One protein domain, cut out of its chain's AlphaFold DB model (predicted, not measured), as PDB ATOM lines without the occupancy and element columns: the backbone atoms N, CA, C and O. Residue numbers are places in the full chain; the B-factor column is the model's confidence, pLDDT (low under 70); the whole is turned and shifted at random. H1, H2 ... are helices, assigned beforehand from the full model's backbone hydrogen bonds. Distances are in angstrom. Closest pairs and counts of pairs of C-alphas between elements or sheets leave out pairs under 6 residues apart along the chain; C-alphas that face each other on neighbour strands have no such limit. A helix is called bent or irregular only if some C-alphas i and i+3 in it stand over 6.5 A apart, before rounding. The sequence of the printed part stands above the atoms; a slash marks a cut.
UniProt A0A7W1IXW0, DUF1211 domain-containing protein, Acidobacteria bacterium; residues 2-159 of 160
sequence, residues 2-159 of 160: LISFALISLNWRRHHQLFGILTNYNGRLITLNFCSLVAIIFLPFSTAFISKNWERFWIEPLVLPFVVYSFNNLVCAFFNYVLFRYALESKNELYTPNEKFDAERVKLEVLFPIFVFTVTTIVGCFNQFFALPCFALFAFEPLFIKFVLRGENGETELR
ATOM      1  N   LEU A   2     146.725 266.804 225.220       84.06
ATOM      2  CA  LEU A   2     146.172 265.736 224.362       84.06
ATOM      3  C   LEU A   2     147.117 265.272 223.238       84.06
ATOM      4  O   LEU A   2     147.266 264.075 223.030       84.06
ATOM      5  N   ILE A   3     147.810 266.198 222.562       80.88
ATOM      6  CA  ILE A   3     148.798 265.854 221.519       80.88
ATOM      7  C   ILE A   3     149.951 265.034 222.112       80.88
ATOM      8  O   ILE A   3     150.305 263.984 221.588       80.88
ATOM      9  N   SER A   4     150.504 265.483 223.240       81.25
ATOM     10  CA  SER A   4     151.571 264.773 223.951       81.25
ATOM     11  C   SER A   4     151.118 263.381 224.390       81.25
ATOM     12  O   SER A   4     151.850 262.416 224.208       81.25
ATOM     13  N   PHE A   5     149.885 263.253 224.887       86.12
ATOM     14  CA  PHE A   5     149.292 261.960 225.219       86.12
ATOM     15  C   PHE A   5     149.168 261.042 223.993       86.12
ATOM     16  O   PHE A   5     149.497 259.861 224.087       86.12
ATOM     17  N   ALA A   6     148.749 261.565 222.837       87.06
ATOM     18  CA  ALA A   6     148.666 260.791 221.599       87.06
ATOM     19  C   ALA A   6     150.046 260.284 221.141       87.06
ATOM     20  O   ALA A   6     150.189 259.105 220.819       87.06
ATOM     21  N   LEU A   7     151.074 261.139 221.183       84.31
ATOM     22  CA  LEU A   7     152.452 260.766 220.835       84.31
ATOM     23  C   LEU A   7     153.025 259.716 221.797       84.31
ATOM     24  O   LEU A   7     153.624 258.734 221.353       84.31
ATOM     25  N   ILE A   8     152.783 259.879 223.102       86.50
ATOM     26  CA  ILE A   8     153.142 258.889 224.126       86.50
ATOM     27  C   ILE A   8     152.465 257.554 223.829       86.50
ATOM     28  O   ILE A   8     153.140 256.531 223.763       86.50
ATOM     29  N   SER A   9     151.150 257.568 223.609       87.44
ATOM     30  CA  SER A   9     150.355 256.364 223.350       87.44
ATOM     31  C   SER A   9     150.835 255.623 222.105       87.44
ATOM     32  O   SER A   9     150.895 254.395 222.099       87.44
ATOM     33  N   LEU A  10     151.232 256.356 221.063       86.06
ATOM     34  CA  LEU A  10     151.783 255.781 219.842       86.06
ATOM     35  C   LEU A  10     153.132 255.093 220.098       86.06
ATOM     36  O   LEU A  10     153.323 253.946 219.692       86.06
ATOM     37  N   ASN A  11     154.054 255.748 220.812       84.00
ATOM     38  CA  ASN A  11     155.339 255.139 221.169       84.00
ATOM     39  C   ASN A  11     155.157 253.912 222.081       84.00
ATOM     40  O   ASN A  11     155.803 252.881 221.893       84.00
ATOM     41  N   TRP A  12     154.227 254.010 223.028       87.62
ATOM     42  CA  TRP A  12     153.902 252.959 223.985       87.62
ATOM     43  C   TRP A  12     153.252 251.740 223.320       87.62
ATOM     44  O   TRP A  12     153.579 250.601 223.648       87.62
ATOM     45  N   ARG A  13     152.389 251.951 222.319       89.44
ATOM     46  CA  ARG A  13     151.832 250.866 221.498       89.44
ATOM     47  C   ARG A  13     152.938 250.063 220.812       89.44
ATOM     48  O   ARG A  13     152.908 248.838 220.887       89.44
ATOM     49  N   ARG A  14     153.913 250.732 220.185       85.25
ATOM     50  CA  ARG A  14     155.047 250.065 219.514       85.25
ATOM     51  C   ARG A  14     155.910 249.277 220.492       85.25
ATOM     52  O   ARG A  14     156.275 248.138 220.221       85.25
ATOM     53  N   HIS A  15     156.163 249.860 221.662       88.56
ATOM     54  CA  HIS A  15     156.846 249.173 222.752       88.56
ATOM     55  C   HIS A  15     156.097 247.891 223.158       88.56
ATOM     56  O   HIS A  15     156.688 246.818 223.209       88.56
ATOM     57  N   HIS A  16     154.778 247.951 223.356       90.25
ATOM     58  CA  HIS A  16     153.992 246.759 223.681       90.25
ATOM     59  C   HIS A  16     153.937 245.717 222.561       90.25
ATOM     60  O   HIS A  16     153.948 244.527 222.863       90.25
ATOM     61  N   GLN A  17     153.902 246.128 221.290       86.25
ATOM     62  CA  GLN A  17     153.970 245.192 220.161       86.25
ATOM     63  C   GLN A  17     155.261 244.368 220.197       86.25
ATOM     64  O   GLN A  17     155.219 243.161 219.973       86.25
ATOM     65  N   LEU A  18     156.383 245.000 220.546       86.06
ATOM     66  CA  LEU A  18     157.654 244.314 220.739       86.06
ATOM     67  C   LEU A  18     157.617 243.352 221.933       86.06
ATOM     68  O   LEU A  18     157.998 242.199 221.794       86.06
ATOM     69  N   PHE A  19     157.123 243.776 223.096       89.25
ATOM     70  CA  PHE A  19     157.031 242.875 224.253       89.25
ATOM     71  C   PHE A  19     156.051 241.714 224.038       89.25
ATOM     72  O   PHE A  19     156.240 240.651 224.619       89.25
ATOM     73  N   GLY A  20     155.048 241.880 223.173       86.50
ATOM     74  CA  GLY A  20     154.106 240.820 222.811       86.50
ATOM     75  C   GLY A  20     154.719 239.661 222.018       86.50
ATOM     76  O   GLY A  20     154.106 238.599 221.954       86.50
ATOM     77  N   ILE A  21     155.907 239.842 221.428       85.38
ATOM     78  CA  ILE A  21     156.621 238.779 220.699       85.38
ATOM     79  C   ILE A  21     157.772 238.152 221.492       85.38
ATOM     80  O   ILE A  21     158.349 237.161 221.044       85.38
ATOM     81  N   LEU A  22     158.128 238.718 222.648       89.00
ATOM     82  CA  LEU A  22     159.209 238.197 223.477       89.00
ATOM     83  C   LEU A  22     158.747 236.952 224.239       89.00
ATOM     84  O   LEU A  22     157.678 236.944 224.847       89.00
ATOM     85  N   THR A  23     159.572 235.908 224.233       88.31
ATOM     86  CA  THR A  23     159.309 234.642 224.938       88.31
ATOM     87  C   THR A  23     160.115 234.508 226.227       88.31
ATOM     88  O   THR A  23     159.784 233.680 227.075       88.31
ATOM     89  N   ASN A  24     161.160 235.322 226.395       89.19
ATOM     90  CA  ASN A  24     162.040 235.310 227.558       89.19
ATOM     91  C   ASN A  24     162.610 236.714 227.837       89.19
ATOM     92  O   ASN A  24     162.447 237.635 227.034       89.19
ATOM     93  N   TYR A  25     163.298 236.885 228.966       90.94
ATOM     94  CA  TYR A  25     163.974 238.126 229.340       90.94
ATOM     95  C   TYR A  25     165.373 237.862 229.905       90.94
ATOM     96  O   TYR A  25     165.663 236.805 230.457       90.94
ATOM     97  N   ASN A  26     166.249 238.864 229.806       92.56
ATOM     98  CA  ASN A  26     167.557 238.861 230.457       92.56
ATOM     99  C   ASN A  26     167.857 240.223 231.103       92.56
ATOM    100  O   ASN A  26     167.151 241.210 230.879       92.56
ATOM    101  N   GLY A  27     168.910 240.294 231.927       93.06
ATOM    102  CA  GLY A  27     169.245 241.511 232.680       93.06
ATOM    103  C   GLY A  27     169.524 242.732 231.795       93.06
ATOM    104  O   GLY A  27     169.180 243.860 232.156       93.06
ATOM    105  N   ARG A  28     170.080 242.523 230.596       93.44
ATOM    106  CA  ARG A  28     170.335 243.604 229.636       93.44
ATOM    107  C   ARG A  28     169.039 244.144 229.025       93.44
ATOM    108  O   ARG A  28     168.905 245.361 228.941       93.44
ATOM    109  N   LEU A  29     168.068 243.286 228.691       93.19
ATOM    110  CA  LEU A  29     166.736 243.722 228.247       93.19
ATOM    111  C   LEU A  29     166.056 244.592 229.313       93.19
ATOM    112  O   LEU A  29     165.549 245.669 229.007       93.19
ATOM    113  N   ILE A  30     166.101 244.148 230.574       94.38
ATOM    114  CA  ILE A  30     165.539 244.883 231.715       94.38
ATOM    115  C   ILE A  30     166.225 246.246 231.877       94.38
ATOM    116  O   ILE A  30     165.555 247.260 232.053       94.38
ATOM    117  N   THR A  31     167.553 246.290 231.766       96.44
ATOM    118  CA  THR A  31     168.320 247.540 231.870       96.44
ATOM    119  C   THR A  31     167.936 248.526 230.765       96.44
ATOM    120  O   THR A  31     167.691 249.698 231.045       96.44
ATOM    121  N   LEU A  32     167.813 248.061 229.517       94.94
ATOM    122  CA  LEU A  32     167.357 248.898 228.403       94.94
ATOM    123  C   LEU A  32     165.924 249.398 228.609       94.94
ATOM    124  O   LEU A  32     165.625 250.555 228.307       94.94
ATOM    125  N   ASN A  33     165.053 248.561 229.175       94.06
ATOM    126  CA  ASN A  33     163.709 248.973 229.554       94.06
ATOM    127  C   ASN A  33     163.730 250.077 230.622       94.06
ATOM    128  O   ASN A  33     163.021 251.069 230.484       94.06
ATOM    129  N   PHE A  34     164.584 249.972 231.644       95.69
ATOM    130  CA  PHE A  34     164.740 251.040 232.634       95.69
ATOM    131  C   PHE A  34     165.229 252.349 232.012       95.69
ATOM    132  O   PHE A  34     164.681 253.400 232.333       95.69
ATOM    133  N   CYS A  35     166.180 252.308 231.077       95.44
ATOM    134  CA  CYS A  35     166.600 253.510 230.351       95.44
ATOM    135  C   CYS A  35     165.439 254.154 229.571       95.44
ATOM    136  O   CYS A  35     165.278 255.374 229.595       95.44
ATOM    137  N   SER A  36     164.590 253.341 228.931       93.19
ATOM    138  CA  SER A  36     163.366 253.817 228.272       93.19
ATOM    139  C   SER A  36     162.399 254.473 229.265       93.19
ATOM    140  O   SER A  36     161.906 255.574 229.026       93.19
ATOM    141  N   LEU A  37     162.181 253.851 230.428       94.00
ATOM    142  CA  LEU A  37     161.333 254.406 231.485       94.00
ATOM    143  C   LEU A  37     161.869 255.744 232.003       94.00
ATOM    144  O   LEU A  37     161.088 256.678 232.179       94.00
ATOM    145  N   VAL A  38     163.188 255.875 232.170       95.31
ATOM    146  CA  VAL A  38     163.829 257.148 232.533       95.31
ATOM    147  C   VAL A  38     163.516 258.233 231.499       95.31
ATOM    148  O   VAL A  38     163.173 259.348 231.874       95.31
ATOM    149  N   ALA A  39     163.558 257.935 230.200       94.25
ATOM    150  CA  ALA A  39     163.187 258.917 229.178       94.25
ATOM    151  C   ALA A  39     161.708 259.342 229.280       94.25
ATOM    152  O   ALA A  39     161.379 260.526 229.150       94.25
ATOM    153  N   ILE A  40     160.819 258.386 229.559       91.94
ATOM    154  CA  ILE A  40     159.370 258.607 229.636       91.94
ATOM    155  C   ILE A  40     158.983 259.456 230.850       91.94
ATOM    156  O   ILE A  40     158.133 260.337 230.712       91.94
ATOM    157  N   ILE A  41     159.619 259.269 232.015       94.31
ATOM    158  CA  ILE A  41     159.300 260.075 233.209       94.31
ATOM    159  C   ILE A  41     159.591 261.568 233.017       94.31
ATOM    160  O   ILE A  41     159.005 262.380 233.726       94.31
ATOM    161  N   PHE A  42     160.447 261.952 232.061       94.38
ATOM    162  CA  PHE A  42     160.719 263.360 231.756       94.38
ATOM    163  C   PHE A  42     159.627 264.026 230.898       94.38
ATOM    164  O   PHE A  42     159.494 265.253 230.919       94.38
ATOM    165  N   LEU A  43     158.785 263.256 230.195       91.88
ATOM    166  CA  LEU A  43     157.771 263.802 229.281       91.88
ATOM    167  C   LEU A  43     156.733 264.720 229.952       91.88
ATOM    168  O   LEU A  43     156.401 265.756 229.366       91.88
ATOM    169  N   PRO A  44     156.218 264.426 231.165       91.00
ATOM    170  CA  PRO A  44     155.354 265.353 231.891       91.00
ATOM    171  C   PRO A  44     156.037 266.692 232.189       91.00
ATOM    172  O   PRO A  44     155.393 267.733 232.088       91.00
ATOM    173  N   PHE A  45     157.337 266.689 232.496       93.69
ATOM    174  CA  PHE A  45     158.094 267.909 232.796       93.69
ATOM    175  C   PHE A  45     158.279 268.772 231.552       93.69
ATOM    176  O   PHE A  45     158.008 269.973 231.589       93.69
ATOM    177  N   SER A  46     158.679 268.170 230.431       94.25
ATOM    178  CA  SER A  46     158.847 268.898 229.172       94.25
ATOM    179  C   SER A  46     157.508 269.394 228.605       94.25
ATOM    180  O   SER A  46     157.411 270.520 228.117       94.25
ATOM    181  N   THR A  47     156.431 268.619 228.777       92.19
ATOM    182  CA  THR A  47     155.062 269.033 228.427       92.19
ATOM    183  C   THR A  47     154.568 270.177 229.319       92.19
ATOM    184  O   THR A  47     153.976 271.137 228.823       92.19
ATOM    185  N   ALA A  48     154.827 270.118 230.629       92.19
ATOM    186  CA  ALA A  48     154.508 271.204 231.552       92.19
ATOM    187  C   ALA A  48     155.305 272.474 231.225       92.19
ATOM    188  O   ALA A  48     154.775 273.575 231.361       92.19
ATOM    189  N   PHE A  49     156.547 272.337 230.753       93.56
ATOM    190  CA  PHE A  49     157.372 273.477 230.364       93.56
ATOM    191  C   PHE A  49     156.784 274.237 229.167       93.56
ATOM    192  O   PHE A  49     156.719 275.467 229.207       93.56
ATOM    193  N   ILE A  50     156.256 273.532 228.160       90.69
ATOM    194  CA  ILE A  50     155.453 274.161 227.098       90.69
ATOM    195  C   ILE A  50     154.177 274.777 227.680       90.69
ATOM    196  O   ILE A  50     153.881 275.940 227.419       90.69
ATOM    197  N   SER A  51     153.429 274.021 228.493       88.81
ATOM    198  CA  SER A  51     152.118 274.449 229.000       88.81
ATOM    199  C   SER A  51     152.179 275.732 229.830       88.81
ATOM    200  O   SER A  51     151.272 276.552 229.737       88.81
ATOM    201  N   LYS A  52     153.237 275.925 230.625       90.81
ATOM    202  CA  LYS A  52     153.444 277.151 231.416       90.81
ATOM    203  C   LYS A  52     153.654 278.394 230.557       90.81
ATOM    204  O   LYS A  52     153.413 279.495 231.028       90.81
ATOM    205  N   ASN A  53     154.107 278.219 229.321       87.88
ATOM    206  CA  ASN A  53     154.376 279.312 228.399       87.88
ATOM    207  C   ASN A  53     153.361 279.357 227.245       87.88
ATOM    208  O   ASN A  53     153.638 279.961 226.214       87.88
ATOM    209  N   TRP A  54     152.198 278.710 227.391       84.56
ATOM    210  CA  TRP A  54     151.250 278.503 226.293       84.56
ATOM    211  C   TRP A  54     150.727 279.801 225.666       84.56
ATOM    212  O   TRP A  54     150.591 279.880 224.450       84.56
ATOM    213  N   GLU A  55     150.475 280.833 226.470       86.75
ATOM    214  CA  GLU A  55     150.013 282.134 225.963       86.75
ATOM    215  C   GLU A  55     151.083 282.808 225.095       86.75
ATOM    216  O   GLU A  55     150.809 283.294 224.000       86.75
ATOM    217  N   ARG A  56     152.334 282.751 225.555       86.31
ATOM    218  CA  ARG A  56     153.505 283.320 224.881       86.31
ATOM    219  C   ARG A  56     153.920 282.512 223.646       86.31
ATOM    220  O   ARG A  56     154.442 283.073 222.688       86.31
ATOM    221  N   PHE A  57     153.636 281.209 223.644       83.50
ATOM    222  CA  PHE A  57     153.999 280.257 222.593       83.50
ATOM    223  C   PHE A  57     153.520 280.670 221.199       83.50
ATOM    224  O   PHE A  57     154.205 280.402 220.218       83.50
ATOM    225  N   TRP A  58     152.371 281.337 221.103       82.38
ATOM    226  CA  TRP A  58     151.790 281.745 219.821       82.38
ATOM    227  C   TRP A  58     152.183 283.154 219.379       82.38
ATOM    228  O   TRP A  58     151.952 283.512 218.229       82.38
ATOM    229  N   ILE A  59     152.774 283.942 220.276       83.75
ATOM    230  CA  ILE A  59     153.083 285.355 220.043       83.75
ATOM    231  C   ILE A  59     154.555 285.517 219.665       83.75
ATOM    232  O   ILE A  59     154.893 286.316 218.796       83.75
ATOM    233  N   GLU A  60     155.437 284.737 220.284       86.06
ATOM    234  CA  GLU A  60     156.875 284.832 220.063       86.06
ATOM    235  C   GLU A  60     157.558 283.459 220.112       86.06
ATOM    236  O   GLU A  60     157.047 282.522 220.736       86.06
ATOM    237  N   PRO A  61     158.705 283.300 219.430       82.50
ATOM    238  CA  PRO A  61     159.372 282.010 219.325       82.50
ATOM    239  C   PRO A  61     159.933 281.550 220.677       82.50
ATOM    240  O   PRO A  61     160.935 282.058 221.176       82.50
ATOM    241  N   LEU A  62     159.325 280.504 221.236       87.88
ATOM    242  CA  LEU A  62     159.776 279.807 222.439       87.88
ATOM    243  C   LEU A  62     160.608 278.576 222.082       87.88
ATOM    244  O   LEU A  62     160.231 277.431 222.340       87.88
ATOM    245  N   VAL A  63     161.782 278.836 221.511       90.44
ATOM    246  CA  VAL A  63     162.708 277.797 221.041       90.44
ATOM    247  C   VAL A  63     163.045 276.801 222.151       90.44
ATOM    248  O   VAL A  63     162.924 275.596 221.956       90.44
ATOM    249  N   LEU A  64     163.411 277.280 223.345       92.75
ATOM    250  CA  LEU A  64     163.882 276.404 224.419       92.75
ATOM    251  C   LEU A  64     162.801 275.419 224.926       92.75
ATOM    252  O   LEU A  64     163.070 274.217 224.895       92.75
ATOM    253  N   PRO A  65     161.588 275.847 225.346       93.75
ATOM    254  CA  PRO A  65     160.532 274.909 225.740       93.75
ATOM    255  C   PRO A  65     160.181 273.894 224.648       93.75
ATOM    256  O   PRO A  65     160.007 272.708 224.936       93.75
ATOM    257  N   PHE A  66     160.114 274.346 223.393       93.75
ATOM    258  CA  PHE A  66     159.781 273.491 222.259       93.75
ATOM    259  C   PHE A  66     160.866 272.444 221.969       93.75
ATOM    260  O   PHE A  66     160.559 271.263 221.781       93.75
ATOM    261  N   VAL A  67     162.136 272.856 221.953       95.50
ATOM    262  CA  VAL A  67     163.281 271.968 221.714       95.50
ATOM    263  C   VAL A  67     163.415 270.953 222.843       95.50
ATOM    264  O   VAL A  67     163.580 269.773 222.556       95.50
ATOM    265  N   VAL A  68     163.262 271.360 224.108       96.19
ATOM    266  CA  VAL A  68     163.302 270.434 225.257       96.19
ATOM    267  C   VAL A  68     162.232 269.348 225.126       96.19
ATOM    268  O   VAL A  68     162.514 268.169 225.337       96.19
ATOM    269  N   TYR A  69     161.016 269.717 224.728       94.56
ATOM    270  CA  TYR A  69     159.936 268.763 224.480       94.56
ATOM    271  C   TYR A  69     160.211 267.832 223.297       94.56
ATOM    272  O   TYR A  69     160.064 266.613 223.422       94.56
ATOM    273  N   SER A  70     160.621 268.383 222.155       95.00
ATOM    274  CA  SER A  70     160.877 267.600 220.940       95.00
ATOM    275  C   SER A  70     162.056 266.646 221.131       95.00
ATOM    276  O   SER A  70     161.968 265.470 220.775       95.00
ATOM    277  N   PHE A  71     163.107 267.108 221.808       96.88
ATOM    278  CA  PHE A  71     164.262 266.302 222.175       96.88
ATOM    279  C   PHE A  71     163.898 265.186 223.156       96.88
ATOM    280  O   PHE A  71     164.306 264.046 222.963       96.88
ATOM    281  N   ASN A  72     163.075 265.455 224.174       96.75
ATOM    282  CA  ASN A  72     162.622 264.399 225.081       96.75
ATOM    283  C   ASN A  72     161.856 263.299 224.326       96.75
ATOM    284  O   ASN A  72     162.077 262.117 224.589       96.75
ATOM    285  N   ASN A  73     160.993 263.665 223.374       95.00
ATOM    286  CA  ASN A  73     160.297 262.692 222.529       95.00
ATOM    287  C   ASN A  73     161.269 261.902 221.635       95.00
ATOM    288  O   ASN A  73     161.116 260.686 221.503       95.00
ATOM    289  N   LEU A  74     162.297 262.558 221.084       96.62
ATOM    290  CA  LEU A  74     163.369 261.899 220.333       96.62
ATOM    291  C   LEU A  74     164.110 260.868 221.191       96.62
ATOM    292  O   LEU A  74     164.313 259.743 220.746       96.62
ATOM    293  N   VAL A  75     164.462 261.217 222.431       96.50
ATOM    294  CA  VAL A  75     165.125 260.299 223.369       96.50
ATOM    295  C   VAL A  75     164.236 259.084 223.665       96.50
ATOM    296  O   VAL A  75     164.722 257.953 223.651       96.50
ATOM    297  N   CYS A  76     162.927 259.278 223.854       95.12
ATOM    298  CA  CYS A  76     161.983 258.171 224.034       95.12
ATOM    299  C   CYS A  76     161.905 257.255 222.803       95.12
ATOM    300  O   CYS A  76     161.914 256.032 222.946       95.12
ATOM    301  N   ALA A  77     161.841 257.825 221.598       94.56
ATOM    302  CA  ALA A  77     161.837 257.056 220.354       94.56
ATOM    303  C   ALA A  77     163.157 256.289 220.161       94.56
ATOM    304  O   ALA A  77     163.149 255.115 219.792       94.56
ATOM    305  N   PHE A  78     164.284 256.924 220.484       96.06
ATOM    306  CA  PHE A  78     165.610 256.325 220.418       96.06
ATOM    307  C   PHE A  78     165.746 255.112 221.345       96.06
ATOM    308  O   PHE A  78     166.170 254.050 220.893       96.06
ATOM    309  N   PHE A  79     165.341 255.212 222.615       95.25
ATOM    310  CA  PHE A  79     165.399 254.056 223.517       95.25
ATOM    311  C   PHE A  79     164.463 252.924 223.090       95.25
ATOM    312  O   PHE A  79     164.822 251.757 223.244       95.25
ATOM    313  N   ASN A  80     163.311 253.246 222.495       92.88
ATOM    314  CA  ASN A  80     162.422 252.233 221.930       92.88
ATOM    315  C   ASN A  80     163.098 251.481 220.767       92.88
ATOM    316  O   ASN A  80     163.038 250.257 220.703       92.88
ATOM    317  N   TYR A  81     163.829 252.196 219.905       94.88
ATOM    318  CA  TYR A  81     164.655 251.590 218.857       94.88
ATOM    319  C   TYR A  81     165.794 250.734 219.400       94.88
ATOM    320  O   TYR A  81     166.000 249.627 218.911       94.88
ATOM    321  N   VAL A  82     166.521 251.202 220.417       95.31
ATOM    322  CA  VAL A  82     167.597 250.414 221.035       95.31
ATOM    323  C   VAL A  82     167.049 249.103 221.605       95.31
ATOM    324  O   VAL A  82     167.660 248.051 221.415       95.31
ATOM    325  N   LEU A  83     165.883 249.147 222.255       93.44
ATOM    326  CA  LEU A  83     165.219 247.966 222.805       93.44
ATOM    327  C   LEU A  83     164.759 247.015 221.690       93.44
ATOM    328  O   LEU A  83     165.034 245.818 221.759       93.44
ATOM    329  N   PHE A  84     164.143 247.553 220.635       92.19
ATOM    330  CA  PHE A  84     163.733 246.806 219.444       92.19
ATOM    331  C   PHE A  84     164.899 246.103 218.754       92.19
ATOM    332  O   PHE A  84     164.857 244.895 218.525       92.19
ATOM    333  N   ARG A  85     165.969 246.845 218.477       92.44
ATOM    334  CA  ARG A  85     167.177 246.319 217.851       92.44
ATOM    335  C   ARG A  85     167.780 245.192 218.685       92.44
ATOM    336  O   ARG A  85     168.059 244.126 218.149       92.44
ATOM    337  N   TYR A  86     167.937 245.412 219.988       92.81
ATOM    338  CA  TYR A  86     168.505 244.411 220.886       92.81
ATOM    339  C   TYR A  86     167.656 243.131 220.952       92.81
ATOM    340  O   TYR A  86     168.199 242.026 220.926       92.81
ATOM    341  N   ALA A  87     166.331 243.273 221.005       89.62
ATOM    342  CA  ALA A  87     165.404 242.147 221.007       89.62
ATOM    343  C   ALA A  87     165.505 241.300 219.727       89.62
ATOM    344  O   ALA A  87     165.513 240.074 219.816       89.62
ATOM    345  N   LEU A  88     165.626 241.935 218.555       86.88
ATOM    346  CA  LEU A  88     165.778 241.221 217.284       86.88
ATOM    347  C   LEU A  88     167.168 240.602 217.094       86.88
ATOM    348  O   LEU A  88     167.273 239.516 216.531       86.88
ATOM    349  N   GLU A  89     168.229 241.267 217.561       87.38
ATOM    350  CA  GLU A  89     169.598 240.733 217.512       87.38
ATOM    351  C   GLU A  89     169.768 239.515 218.438       87.38
ATOM    352  O   GLU A  89     170.518 238.598 218.114       87.38
ATOM    353  N   SER A  90     169.016 239.444 219.543       83.94
ATOM    354  CA  SER A  90     169.030 238.323 220.504       83.94
ATOM    355  C   SER A  90     168.123 237.150 220.076       83.94
ATOM    356  O   SER A  90     167.480 236.492 220.905       83.94
ATOM    357  N   LYS A  91     168.023 236.915 218.760       71.00
ATOM    358  CA  LYS A  91     167.207 235.859 218.142       71.00
ATOM    359  C   LYS A  91     167.566 234.493 218.743       71.00
ATOM    360  O   LYS A  91     168.739 234.188 218.917       71.00
ATOM    361  N   ASN A  92     166.553 233.673 219.032       71.12
ATOM    362  CA  ASN A  92     166.631 232.373 219.723       71.12
ATOM    363  C   ASN A  92     166.837 232.421 221.251       71.12
ATOM    364  O   ASN A  92     166.556 231.420 221.903       71.12
ATOM    365  N   GLU A  93     167.255 233.547 221.839       76.56
ATOM    366  CA  GLU A  93     167.317 233.702 223.305       76.56
ATOM    367  C   GLU A  93     166.068 234.382 223.870       76.56
ATOM    368  O   GLU A  93     165.528 233.953 224.889       76.56
ATOM    369  N   LEU A  94     165.621 235.458 223.212       79.31
ATOM    370  CA  LEU A  94     164.518 236.310 223.677       79.31
ATOM    371  C   LEU A  94     163.291 236.270 222.760       79.31
ATOM    372  O   LEU A  94     162.195 236.650 223.172       79.31
ATOM    373  N   TYR A  95     163.480 235.835 221.516       78.75
ATOM    374  CA  TYR A  95     162.485 235.888 220.453       78.75
ATOM    375  C   TYR A  95     162.539 234.618 219.604       78.75
ATOM    376  O   TYR A  95     163.602 234.248 219.092       78.75
ATOM    377  N   THR A  96     161.375 233.999 219.413       73.31
ATOM    378  CA  THR A  96     161.178 232.931 218.429       73.31
ATOM    379  C   THR A  96     160.519 233.532 217.189       73.31
ATOM    380  O   THR A  96     159.433 234.104 217.314       73.31
ATOM    381  N   PRO A  97     161.130 233.404 215.998       69.88
ATOM    382  CA  PRO A  97     160.552 233.897 214.755       69.88
ATOM    383  C   PRO A  97     159.131 233.391 214.550       69.88
ATOM    384  O   PRO A  97     158.891 232.187 214.520       69.88
ATOM    385  N   ASN A  98     158.194 234.322 214.420       71.38
ATOM    386  CA  ASN A  98     156.805 234.035 214.093       71.38
ATOM    387  C   ASN A  98     156.555 234.545 212.675       71.38
ATOM    388  O   ASN A  98     156.817 235.716 212.412       71.38
ATOM    389  N   GLU A  99     156.016 233.705 211.790       66.44
ATOM    390  CA  GLU A  99     155.676 234.079 210.406       66.44
ATOM    391  C   GLU A  99     154.743 235.300 210.324       66.44
ATOM    392  O   GLU A  99     154.735 236.017 209.331       66.44
ATOM    393  N   LYS A 100     153.973 235.578 211.385       72.56
ATOM    394  CA  LYS A 100     153.086 236.749 211.464       72.56
ATOM    395  C   LYS A 100     153.801 238.051 211.840       72.56
ATOM    396  O   LYS A 100     153.173 239.108 211.797       72.56
ATOM    397  N   PHE A 101     155.059 237.991 212.274       81.62
ATOM    398  CA  PHE A 101     155.818 239.165 212.686       81.62
ATOM    399  C   PHE A 101     156.691 239.677 211.540       81.62
ATOM    400  O   PHE A 101     157.735 239.110 211.227       81.62
ATOM    401  N   ASP A 102     156.268 240.789 210.950       86.00
ATOM    402  CA  ASP A 102     157.013 241.488 209.908       86.00
ATOM    403  C   ASP A 102     158.048 242.437 210.538       86.00
ATOM    404  O   ASP A 102     157.738 243.563 210.944       86.00
ATOM    405  N   ALA A 103     159.284 241.950 210.666       84.62
ATOM    406  CA  ALA A 103     160.370 242.677 211.314       84.62
ATOM    407  C   ALA A 103     160.756 243.970 210.576       84.62
ATOM    408  O   ALA A 103     161.056 244.966 211.238       84.62
ATOM    409  N   GLU A 104     160.715 243.987 209.240       87.69
ATOM    410  CA  GLU A 104     161.055 245.178 208.450       87.69
ATOM    411  C   GLU A 104     159.973 246.249 208.585       87.69
ATOM    412  O   GLU A 104     160.281 247.417 208.844       87.69
ATOM    413  N   ARG A 105     158.695 245.859 208.554       89.31
ATOM    414  CA  ARG A 105     157.591 246.786 208.831       89.31
ATOM    415  C   ARG A 105     157.709 247.416 210.215       89.31
ATOM    416  O   ARG A 105     157.601 248.636 210.332       89.31
ATOM    417  N   VAL A 106     157.954 246.624 211.262       88.50
ATOM    418  CA  VAL A 106     158.081 247.161 212.631       88.50
ATOM    419  C   VAL A 106     159.336 248.024 212.778       88.50
ATOM    420  O   VAL A 106     159.296 249.068 213.427       88.50
ATOM    421  N   LYS A 107     160.443 247.657 212.127       90.44
ATOM    422  CA  LYS A 107     161.655 248.480 212.078       90.44
ATOM    423  C   LYS A 107     161.370 249.858 211.484       90.44
ATOM    424  O   LYS A 107     161.789 250.855 212.070       90.44
ATOM    425  N   LEU A 108     160.616 249.934 210.385       92.06
ATOM    426  CA  LEU A 108     160.180 251.208 209.808       92.06
ATOM    427  C   LEU A 108     159.251 251.983 210.759       92.06
ATOM    428  O   LEU A 108     159.467 253.178 210.957       92.06
ATOM    429  N   GLU A 109     158.286 251.319 211.409       91.38
ATOM    430  CA  GLU A 109     157.405 251.938 212.422       91.38
ATOM    431  C   GLU A 109     158.195 252.532 213.602       91.38
ATOM    432  O   GLU A 109     157.797 253.545 214.176       91.38
ATOM    433  N   VAL A 110     159.325 251.930 213.982       92.00
ATOM    434  CA  VAL A 110     160.173 252.394 215.091       92.00
ATOM    435  C   VAL A 110     161.172 253.476 214.654       92.00
ATOM    436  O   VAL A 110     161.449 254.402 215.420       92.00
ATOM    437  N   LEU A 111     161.688 253.414 213.423       93.62
ATOM    438  CA  LEU A 111     162.598 254.423 212.867       93.62
ATOM    439  C   LEU A 111     161.880 255.719 212.473       93.62
ATOM    440  O   LEU A 111     162.450 256.804 212.606       93.62
ATOM    441  N   PHE A 112     160.630 255.633 212.020       93.69
ATOM    442  CA  PHE A 112     159.872 256.790 211.551       93.69
ATOM    443  C   PHE A 112     159.725 257.904 212.615       93.69
ATOM    444  O   PHE A 112     160.037 259.058 212.314       93.69
ATOM    445  N   PRO A 113     159.369 257.615 213.884       93.50
ATOM    446  CA  PRO A 113     159.372 258.612 214.954       93.50
ATOM    447  C   PRO A 113     160.735 259.256 215.201       93.50
ATOM    448  O   PRO A 113     160.792 260.455 215.456       93.50
ATOM    449  N   ILE A 114     161.830 258.490 215.121       95.75
ATOM    450  CA  ILE A 114     163.187 259.031 215.289       95.75
ATOM    451  C   ILE A 114     163.457 260.063 214.201       95.75
ATOM    452  O   ILE A 114     163.902 261.168 214.510       95.75
ATOM    453  N   PHE A 115     163.141 259.734 212.948       95.62
ATOM    454  CA  PHE A 115     163.262 260.665 211.832       95.62
ATOM    455  C   PHE A 115     162.439 261.939 212.072       95.62
ATOM    456  O   PHE A 115     162.996 263.038 212.067       95.62
ATOM    457  N   VAL A 116     161.142 261.801 212.367       95.31
ATOM    458  CA  VAL A 116     160.242 262.949 212.561       95.31
ATOM    459  C   VAL A 116     160.691 263.824 213.731       95.31
ATOM    460  O   VAL A 116     160.787 265.041 213.577       95.31
ATOM    461  N   PHE A 117     161.007 263.245 214.892       95.81
ATOM    462  CA  PHE A 117     161.452 264.026 216.048       95.81
ATOM    463  C   PHE A 117     162.843 264.633 215.854       95.81
ATOM    464  O   PHE A 117     163.090 265.719 216.374       95.81
ATOM    465  N   THR A 118     163.730 264.003 215.080       97.25
ATOM    466  CA  THR A 118     165.029 264.596 214.717       97.25
ATOM    467  C   THR A 118     164.825 265.840 213.863       97.25
ATOM    468  O   THR A 118     165.299 266.913 214.231       97.25
ATOM    469  N   VAL A 119     164.051 265.729 212.776       96.25
ATOM    470  CA  VAL A 119     163.715 266.869 211.907       96.25
ATOM    471  C   VAL A 119     163.035 267.973 212.714       96.25
ATOM    472  O   VAL A 119     163.448 269.126 212.657       96.25
ATOM    473  N   THR A 120     162.048 267.615 213.535       95.69
ATOM    474  CA  THR A 120     161.294 268.571 214.358       95.69
ATOM    475  C   THR A 120     162.191 269.282 215.370       95.69
ATOM    476  O   THR A 120     162.063 270.488 215.558       95.69
ATOM    477  N   THR A 121     163.125 268.568 216.002       96.38
ATOM    478  CA  THR A 121     164.074 269.158 216.959       96.38
ATOM    479  C   THR A 121     165.043 270.106 216.254       96.38
ATOM    480  O   THR A 121     165.226 271.226 216.719       96.38
ATOM    481  N   ILE A 122     165.606 269.705 215.106       96.69
ATOM    482  CA  ILE A 122     166.535 270.536 214.325       96.69
ATOM    483  C   ILE A 122     165.844 271.812 213.838       96.69
ATOM    484  O   ILE A 122     166.358 272.902 214.064       96.69
ATOM    485  N   VAL A 123     164.667 271.699 213.216       95.56
ATOM    486  CA  VAL A 123     163.891 272.865 212.755       95.56
ATOM    487  C   VAL A 123     163.463 273.730 213.948       95.56
ATOM    488  O   VAL A 123     163.534 274.958 213.890       95.56
ATOM    489  N   GLY A 124     163.092 273.089 215.060       94.62
ATOM    490  CA  GLY A 124     162.683 273.740 216.301       94.62
ATOM    491  C   GLY A 124     163.759 274.629 216.915       94.62
ATOM    492  O   GLY A 124     163.410 275.654 217.496       94.62
ATOM    493  N   CYS A 125     165.044 274.296 216.737       94.50
ATOM    494  CA  CYS A 125     166.168 275.132 217.172       94.50
ATOM    495  C   CYS A 125     166.204 276.505 216.486       94.50
ATOM    496  O   CYS A 125     166.727 277.454 217.063       94.50
ATOM    497  N   PHE A 126     165.654 276.621 215.275       92.62
ATOM    498  CA  PHE A 126     165.583 277.888 214.548       92.62
ATOM    499  C   PHE A 126     164.260 278.598 214.811       92.62
ATOM    500  O   PHE A 126     164.239 279.793 215.102       92.62
ATOM    501  N   ASN A 127     163.145 277.872 214.688       90.00
ATOM    502  CA  ASN A 127     161.816 278.433 214.884       90.00
ATOM    503  C   ASN A 127     160.768 277.331 215.117       90.00
ATOM    504  O   ASN A 127     160.537 276.477 214.259       90.00
ATOM    505  N   GLN A 128     160.064 277.399 216.249       90.75
ATOM    506  CA  GLN A 128     159.005 276.444 216.590       90.75
ATOM    507  C   GLN A 128     157.832 276.438 215.594       90.75
ATOM    508  O   GLN A 128     157.235 275.388 215.368       90.75
ATOM    509  N   PHE A 129     157.510 277.572 214.961       90.88
ATOM    510  CA  PHE A 129     156.386 277.663 214.025       90.88
ATOM    511  C   PHE A 129     156.635 276.854 212.752       90.88
ATOM    512  O   PHE A 129     155.705 276.245 212.231       90.88
ATOM    513  N   PHE A 130     157.888 276.778 212.290       91.19
ATOM    514  CA  PHE A 130     158.261 275.911 211.169       91.19
ATOM    515  C   PHE A 130     158.340 274.436 211.572       91.19
ATOM    516  O   PHE A 130     158.132 273.563 210.734       91.19
ATOM    517  N   ALA A 131     158.608 274.149 212.846       92.38
ATOM    518  CA  ALA A 131     158.711 272.786 213.349       92.38
ATOM    519  C   ALA A 131     157.346 272.136 213.632       92.38
ATOM    520  O   ALA A 131     157.204 270.924 213.497       92.38
ATOM    521  N   LEU A 132     156.323 272.914 214.002       88.88
ATOM    522  CA  LEU A 132     154.984 272.392 214.309       88.88
ATOM    523  C   LEU A 132     154.356 271.571 213.162       88.88
ATOM    524  O   LEU A 132     153.877 270.466 213.434       88.88
ATOM    525  N   PRO A 133     154.387 272.024 211.891       91.50
ATOM    526  CA  PRO A 133     153.907 271.227 210.766       91.50
ATOM    527  C   PRO A 133     154.614 269.876 210.608       91.50
ATOM    528  O   PRO A 133     154.007 268.943 210.089       91.50
ATOM    529  N   CYS A 134     155.856 269.717 211.083       91.62
ATOM    530  CA  CYS A 134     156.577 268.445 210.994       91.62
ATOM    531  C   CYS A 134     155.884 267.323 211.781       91.62
ATOM    532  O   CYS A 134     155.977 266.165 211.381       91.62
ATOM    533  N   PHE A 135     155.120 267.628 212.837       87.75
ATOM    534  CA  PHE A 135     154.324 266.609 213.532       87.75
ATOM    535  C   PHE A 135     153.219 266.015 212.649       87.75
ATOM    536  O   PHE A 135     152.822 264.871 212.870       87.75
ATOM    537  N   ALA A 136     152.747 266.735 211.622       88.88
ATOM    538  CA  ALA A 136     151.765 266.205 210.677       88.88
ATOM    539  C   ALA A 136     152.314 265.011 209.875       88.88
ATOM    540  O   ALA A 136     151.528 264.203 209.385       88.88
ATOM    541  N   LEU A 137     153.642 264.836 209.805       90.31
ATOM    542  CA  LEU A 137     154.273 263.672 209.180       90.31
ATOM    543  C   LEU A 137     153.814 262.348 209.808       90.31
ATOM    544  O   LEU A 137     153.695 261.360 209.091       90.31
ATOM    545  N   PHE A 138     153.457 262.324 211.100       88.75
ATOM    546  CA  PHE A 138     152.893 261.128 211.744       88.75
ATOM    547  C   PHE A 138     151.601 260.627 211.087       88.75
ATOM    548  O   PHE A 138     151.351 259.426 211.090       88.75
ATOM    549  N   ALA A 139     150.805 261.501 210.465       88.88
ATOM    550  CA  ALA A 139     149.614 261.073 209.729       88.88
ATOM    551  C   ALA A 139     149.956 260.300 208.440       88.88
ATOM    552  O   ALA A 139     149.153 259.495 207.970       88.88
ATOM    553  N   PHE A 140     151.150 260.517 207.882       90.75
ATOM    554  CA  PHE A 140     151.614 259.896 206.639       90.75
ATOM    555  C   PHE A 140     152.433 258.621 206.860       90.75
ATOM    556  O   PHE A 140     152.745 257.930 205.890       90.75
ATOM    557  N   GLU A 141     152.730 258.266 208.111       90.44
ATOM    558  CA  GLU A 141     153.445 257.042 208.484       90.44
ATOM    559  C   GLU A 141     152.944 255.770 207.762       90.44
ATOM    560  O   GLU A 141     153.761 255.097 207.130       90.44
ATOM    561  N   PRO A 142     151.635 255.424 207.754       89.12
ATOM    562  CA  PRO A 142     151.180 254.185 207.119       89.12
ATOM    563  C   PRO A 142     151.378 254.178 205.596       89.12
ATOM    564  O   PRO A 142     151.632 253.123 205.011       89.12
ATOM    565  N   LEU A 143     151.273 255.343 204.948       90.69
ATOM    566  CA  LEU A 143     151.507 255.486 203.510       90.69
ATOM    567  C   LEU A 143     152.994 255.350 203.188       90.69
ATOM    568  O   LEU A 143     153.344 254.639 202.248       90.69
ATOM    569  N   PHE A 144     153.849 255.983 203.994       91.50
ATOM    570  CA  PHE A 144     155.299 255.897 203.864       91.50
ATOM    571  C   PHE A 144     155.782 254.449 203.977       91.50
ATOM    572  O   PHE A 144     156.461 253.959 203.081       91.50
ATOM    573  N   ILE A 145     155.357 253.731 205.020       91.12
ATOM    574  CA  ILE A 145     155.740 252.330 205.232       91.12
ATOM    575  C   ILE A 145     155.291 251.458 204.054       91.12
ATOM    576  O   ILE A 145     156.078 250.681 203.523       91.12
ATOM    577  N   LYS A 146     154.039 251.611 203.603       91.06
ATOM    578  CA  LYS A 146     153.516 250.847 202.461       91.06
ATOM    579  C   LYS A 146     154.288 251.137 201.172       91.06
ATOM    580  O   LYS A 146     154.483 250.231 200.367       91.06
ATOM    581  N   PHE A 147     154.685 252.388 200.957       91.31
ATOM    582  CA  PHE A 147     155.460 252.795 199.791       91.31
ATOM    583  C   PHE A 147     156.865 252.181 199.801       91.31
ATOM    584  O   PHE A 147     157.257 251.587 198.800       91.31
ATOM    585  N   VAL A 148     157.576 252.262 200.932       90.94
ATOM    586  CA  VAL A 148     158.935 251.711 201.083       90.94
ATOM    587  C   VAL A 148     158.939 250.194 200.888       90.94
ATOM    588  O   VAL A 148     159.661 249.699 200.029       90.94
ATOM    589  N   LEU A 149     158.055 249.467 201.582       89.75
ATOM    590  CA  LEU A 149     157.982 248.003 201.474       89.75
ATOM    591  C   LEU A 149     157.578 247.531 200.066       89.75
ATOM    592  O   LEU A 149     158.019 246.483 199.603       89.75
ATOM    593  N   ARG A 150     156.745 248.299 199.347       88.25
ATOM    594  CA  ARG A 150     156.397 247.980 197.952       88.25
ATOM    595  C   ARG A 150     157.594 248.140 197.009       88.25
ATOM    596  O   ARG A 150     157.688 247.381 196.050       88.25
ATOM    597  N   GLY A 151     158.459 249.125 197.258       81.19
ATOM    598  CA  GLY A 151     159.679 249.342 196.480       81.19
ATOM    599  C   GLY A 151     160.661 248.179 196.612       81.19
ATOM    600  O   GLY A 151     161.105 247.646 195.601       81.19
ATOM    601  N   GLU A 152     160.914 247.722 197.841       76.06
ATOM    602  CA  GLU A 152     161.840 246.609 198.114       76.06
ATOM    603  C   GLU A 152     161.373 245.281 197.493       76.06
ATOM    604  O   GLU A 152     162.166 244.547 196.900       76.06
ATOM    605  N   ASN A 153     160.069 244.989 197.549       74.62
ATOM    606  CA  ASN A 153     159.520 243.774 196.940       74.62
ATOM    607  C   ASN A 153     159.662 243.778 195.407       74.62
ATOM    608  O   ASN A 153     159.993 242.750 194.823       74.62
ATOM    609  N   GLY A 154     159.459 244.930 194.758       68.69
ATOM    610  CA  GLY A 154     159.617 245.060 193.305       68.69
ATOM    611  C   GLY A 154     161.074 244.982 192.834       68.69
ATOM    612  O   GLY A 154     161.335 244.489 191.742       68.69
ATOM    613  N   GLU A 155     162.033 245.426 193.650       65.69
ATOM    614  CA  GLU A 155     163.464 245.254 193.361       65.69
ATOM    615  C   GLU A 155     163.929 243.803 193.522       65.69
ATOM    616  O   GLU A 155     164.860 243.385 192.835       65.69
ATOM    617  N   THR A 156     163.287 243.031 194.400       63.41
ATOM    618  CA  THR A 156     163.619 241.614 194.608       63.41
ATOM    619  C   THR A 156     163.148 240.763 193.421       63.41
ATOM    620  O   THR A 156     163.938 239.995 192.887       63.41
ATOM    621  N   GLU A 157     161.930 240.991 192.911       62.84
ATOM    622  CA  GLU A 157     161.391 240.286 191.728       62.84
ATOM    623  C   GLU A 157     162.150 240.568 190.415       62.84
ATOM    624  O   GLU A 157     162.055 239.786 189.477       62.84
ATOM    625  N   LEU A 158     162.890 241.678 190.313       63.44
ATOM    626  CA  LEU A 158     163.689 242.018 189.124       63.44
ATOM    627  C   LEU A 158     165.111 241.430 189.152       63.44
ATOM    628  O   LEU A 158     165.848 241.575 188.173       63.44
ATOM    629  N   ARG A 159     165.528 240.838 190.279       56.25
ATOM    630  CA  ARG A 159     166.858 240.231 190.467       56.25
ATOM    631  C   ARG A 159     166.838 238.699 190.406       56.25
ATOM    632  O   ARG A 159     167.926 238.121 190.383       56.25
TER     633      ARG A 159
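This is residues 2 to 159 of the 160 residues of the protein "DUF1211 domain-containing protein" of Acidobacteria bacterium (UniProt A0A7W1IXW0). A flat bundle of long helices: H1, H5, H6 and the arm H7a run side by side with H5 and H6 in the middle, while H2 and H3, one after the other, cover H5 on the side away from H6. Beyond H6 the bent helix H7 turns outward, and residues 150 to 159, of which 150 to 157 belong to H7, stick out; little H4 lies at the opposite end of the long axis. The printed part has 158 residues, with seven named helices, H1 to H7, in order and no named strand: all helix. It is only just compact, close to loose, with a radius of gyration of the C-alphas of 17.7 A and spans of 53 by 43 by 22 A.

Begin with H1, residues 2 to 19, whose residues 11 to 18 alone touch the hub H5, residues 63 to 89; the C-alphas of His 15 and Asn 80 are closest, 6.4 A, at a shallow tilt of 12 degrees, the same way. Next, H2, residues 27 to 41, touches H5 at Ser 36 and Phe 79, their closest C-alphas 5.2 A apart, opposite ways. H3, residues 43 to 52, meets H2 only through their link and touches residues 65 to 73 of H5 alone, closest at the C-alphas of Ser 46 and Tyr 69, 4.8 A. H4, residues 54 to 57, touches no helix. H5 and H6, residues 103 to 124, form a helical hairpin, opposite ways at a shallow tilt of 19 degrees, with the C-alphas of Leu 74 and Phe 117 closest, 5.2 A. H7, residues 128 to 157, was assigned as one helix by its hydrogen bonds but is bent: C-alphas 139 and 142 are 7.5 A apart, and its arms H7a, residues 128 to 139, and H7b, residues 142 to 157, stand at a steep tilt of 59 degrees. H6 and H7a are a second hairpin, closest at the C-alphas of Gly 124 and Ala 131, 5.0 A. Residues 145 to 149 of H7b alone touch H6, closest at the C-alphas of Leu 108 and Ile 145, 6.5 A. In H1, H2, H3, H5 and H7b every O i to N i+4 pair is within hydrogen-bond range; H6 has 16 of 18, H7a 1 of 8 beside 7 of 9 O i to N i+3 pairs, and H4 is too short for an i+4 pair.

Find C-alpha 2 at (146.172, 265.736, 224.362), where H1 begins its 25.3 A. H2 runs 21.1 A, H3 14.2 A and H4 4.9 A. From C-alpha 63 at (162.708, 277.797, 221.041), H5 runs 37.9 A, and H6 then runs 31.5 A. H7a measures 19.3 A and H7b 23.1 A, ending at C-alpha 157, (161.391, 240.286, 191.728).

The C-alphas farthest apart are those of Glu 55 and Arg 159, 57.4 A. The printed part has no cut, and its one long link is residues 90 to 102, from H5 to H6. Look for pLDDT under 70 at residues 97, 99 and 154 to 159; the mean of the printed part is 88.5.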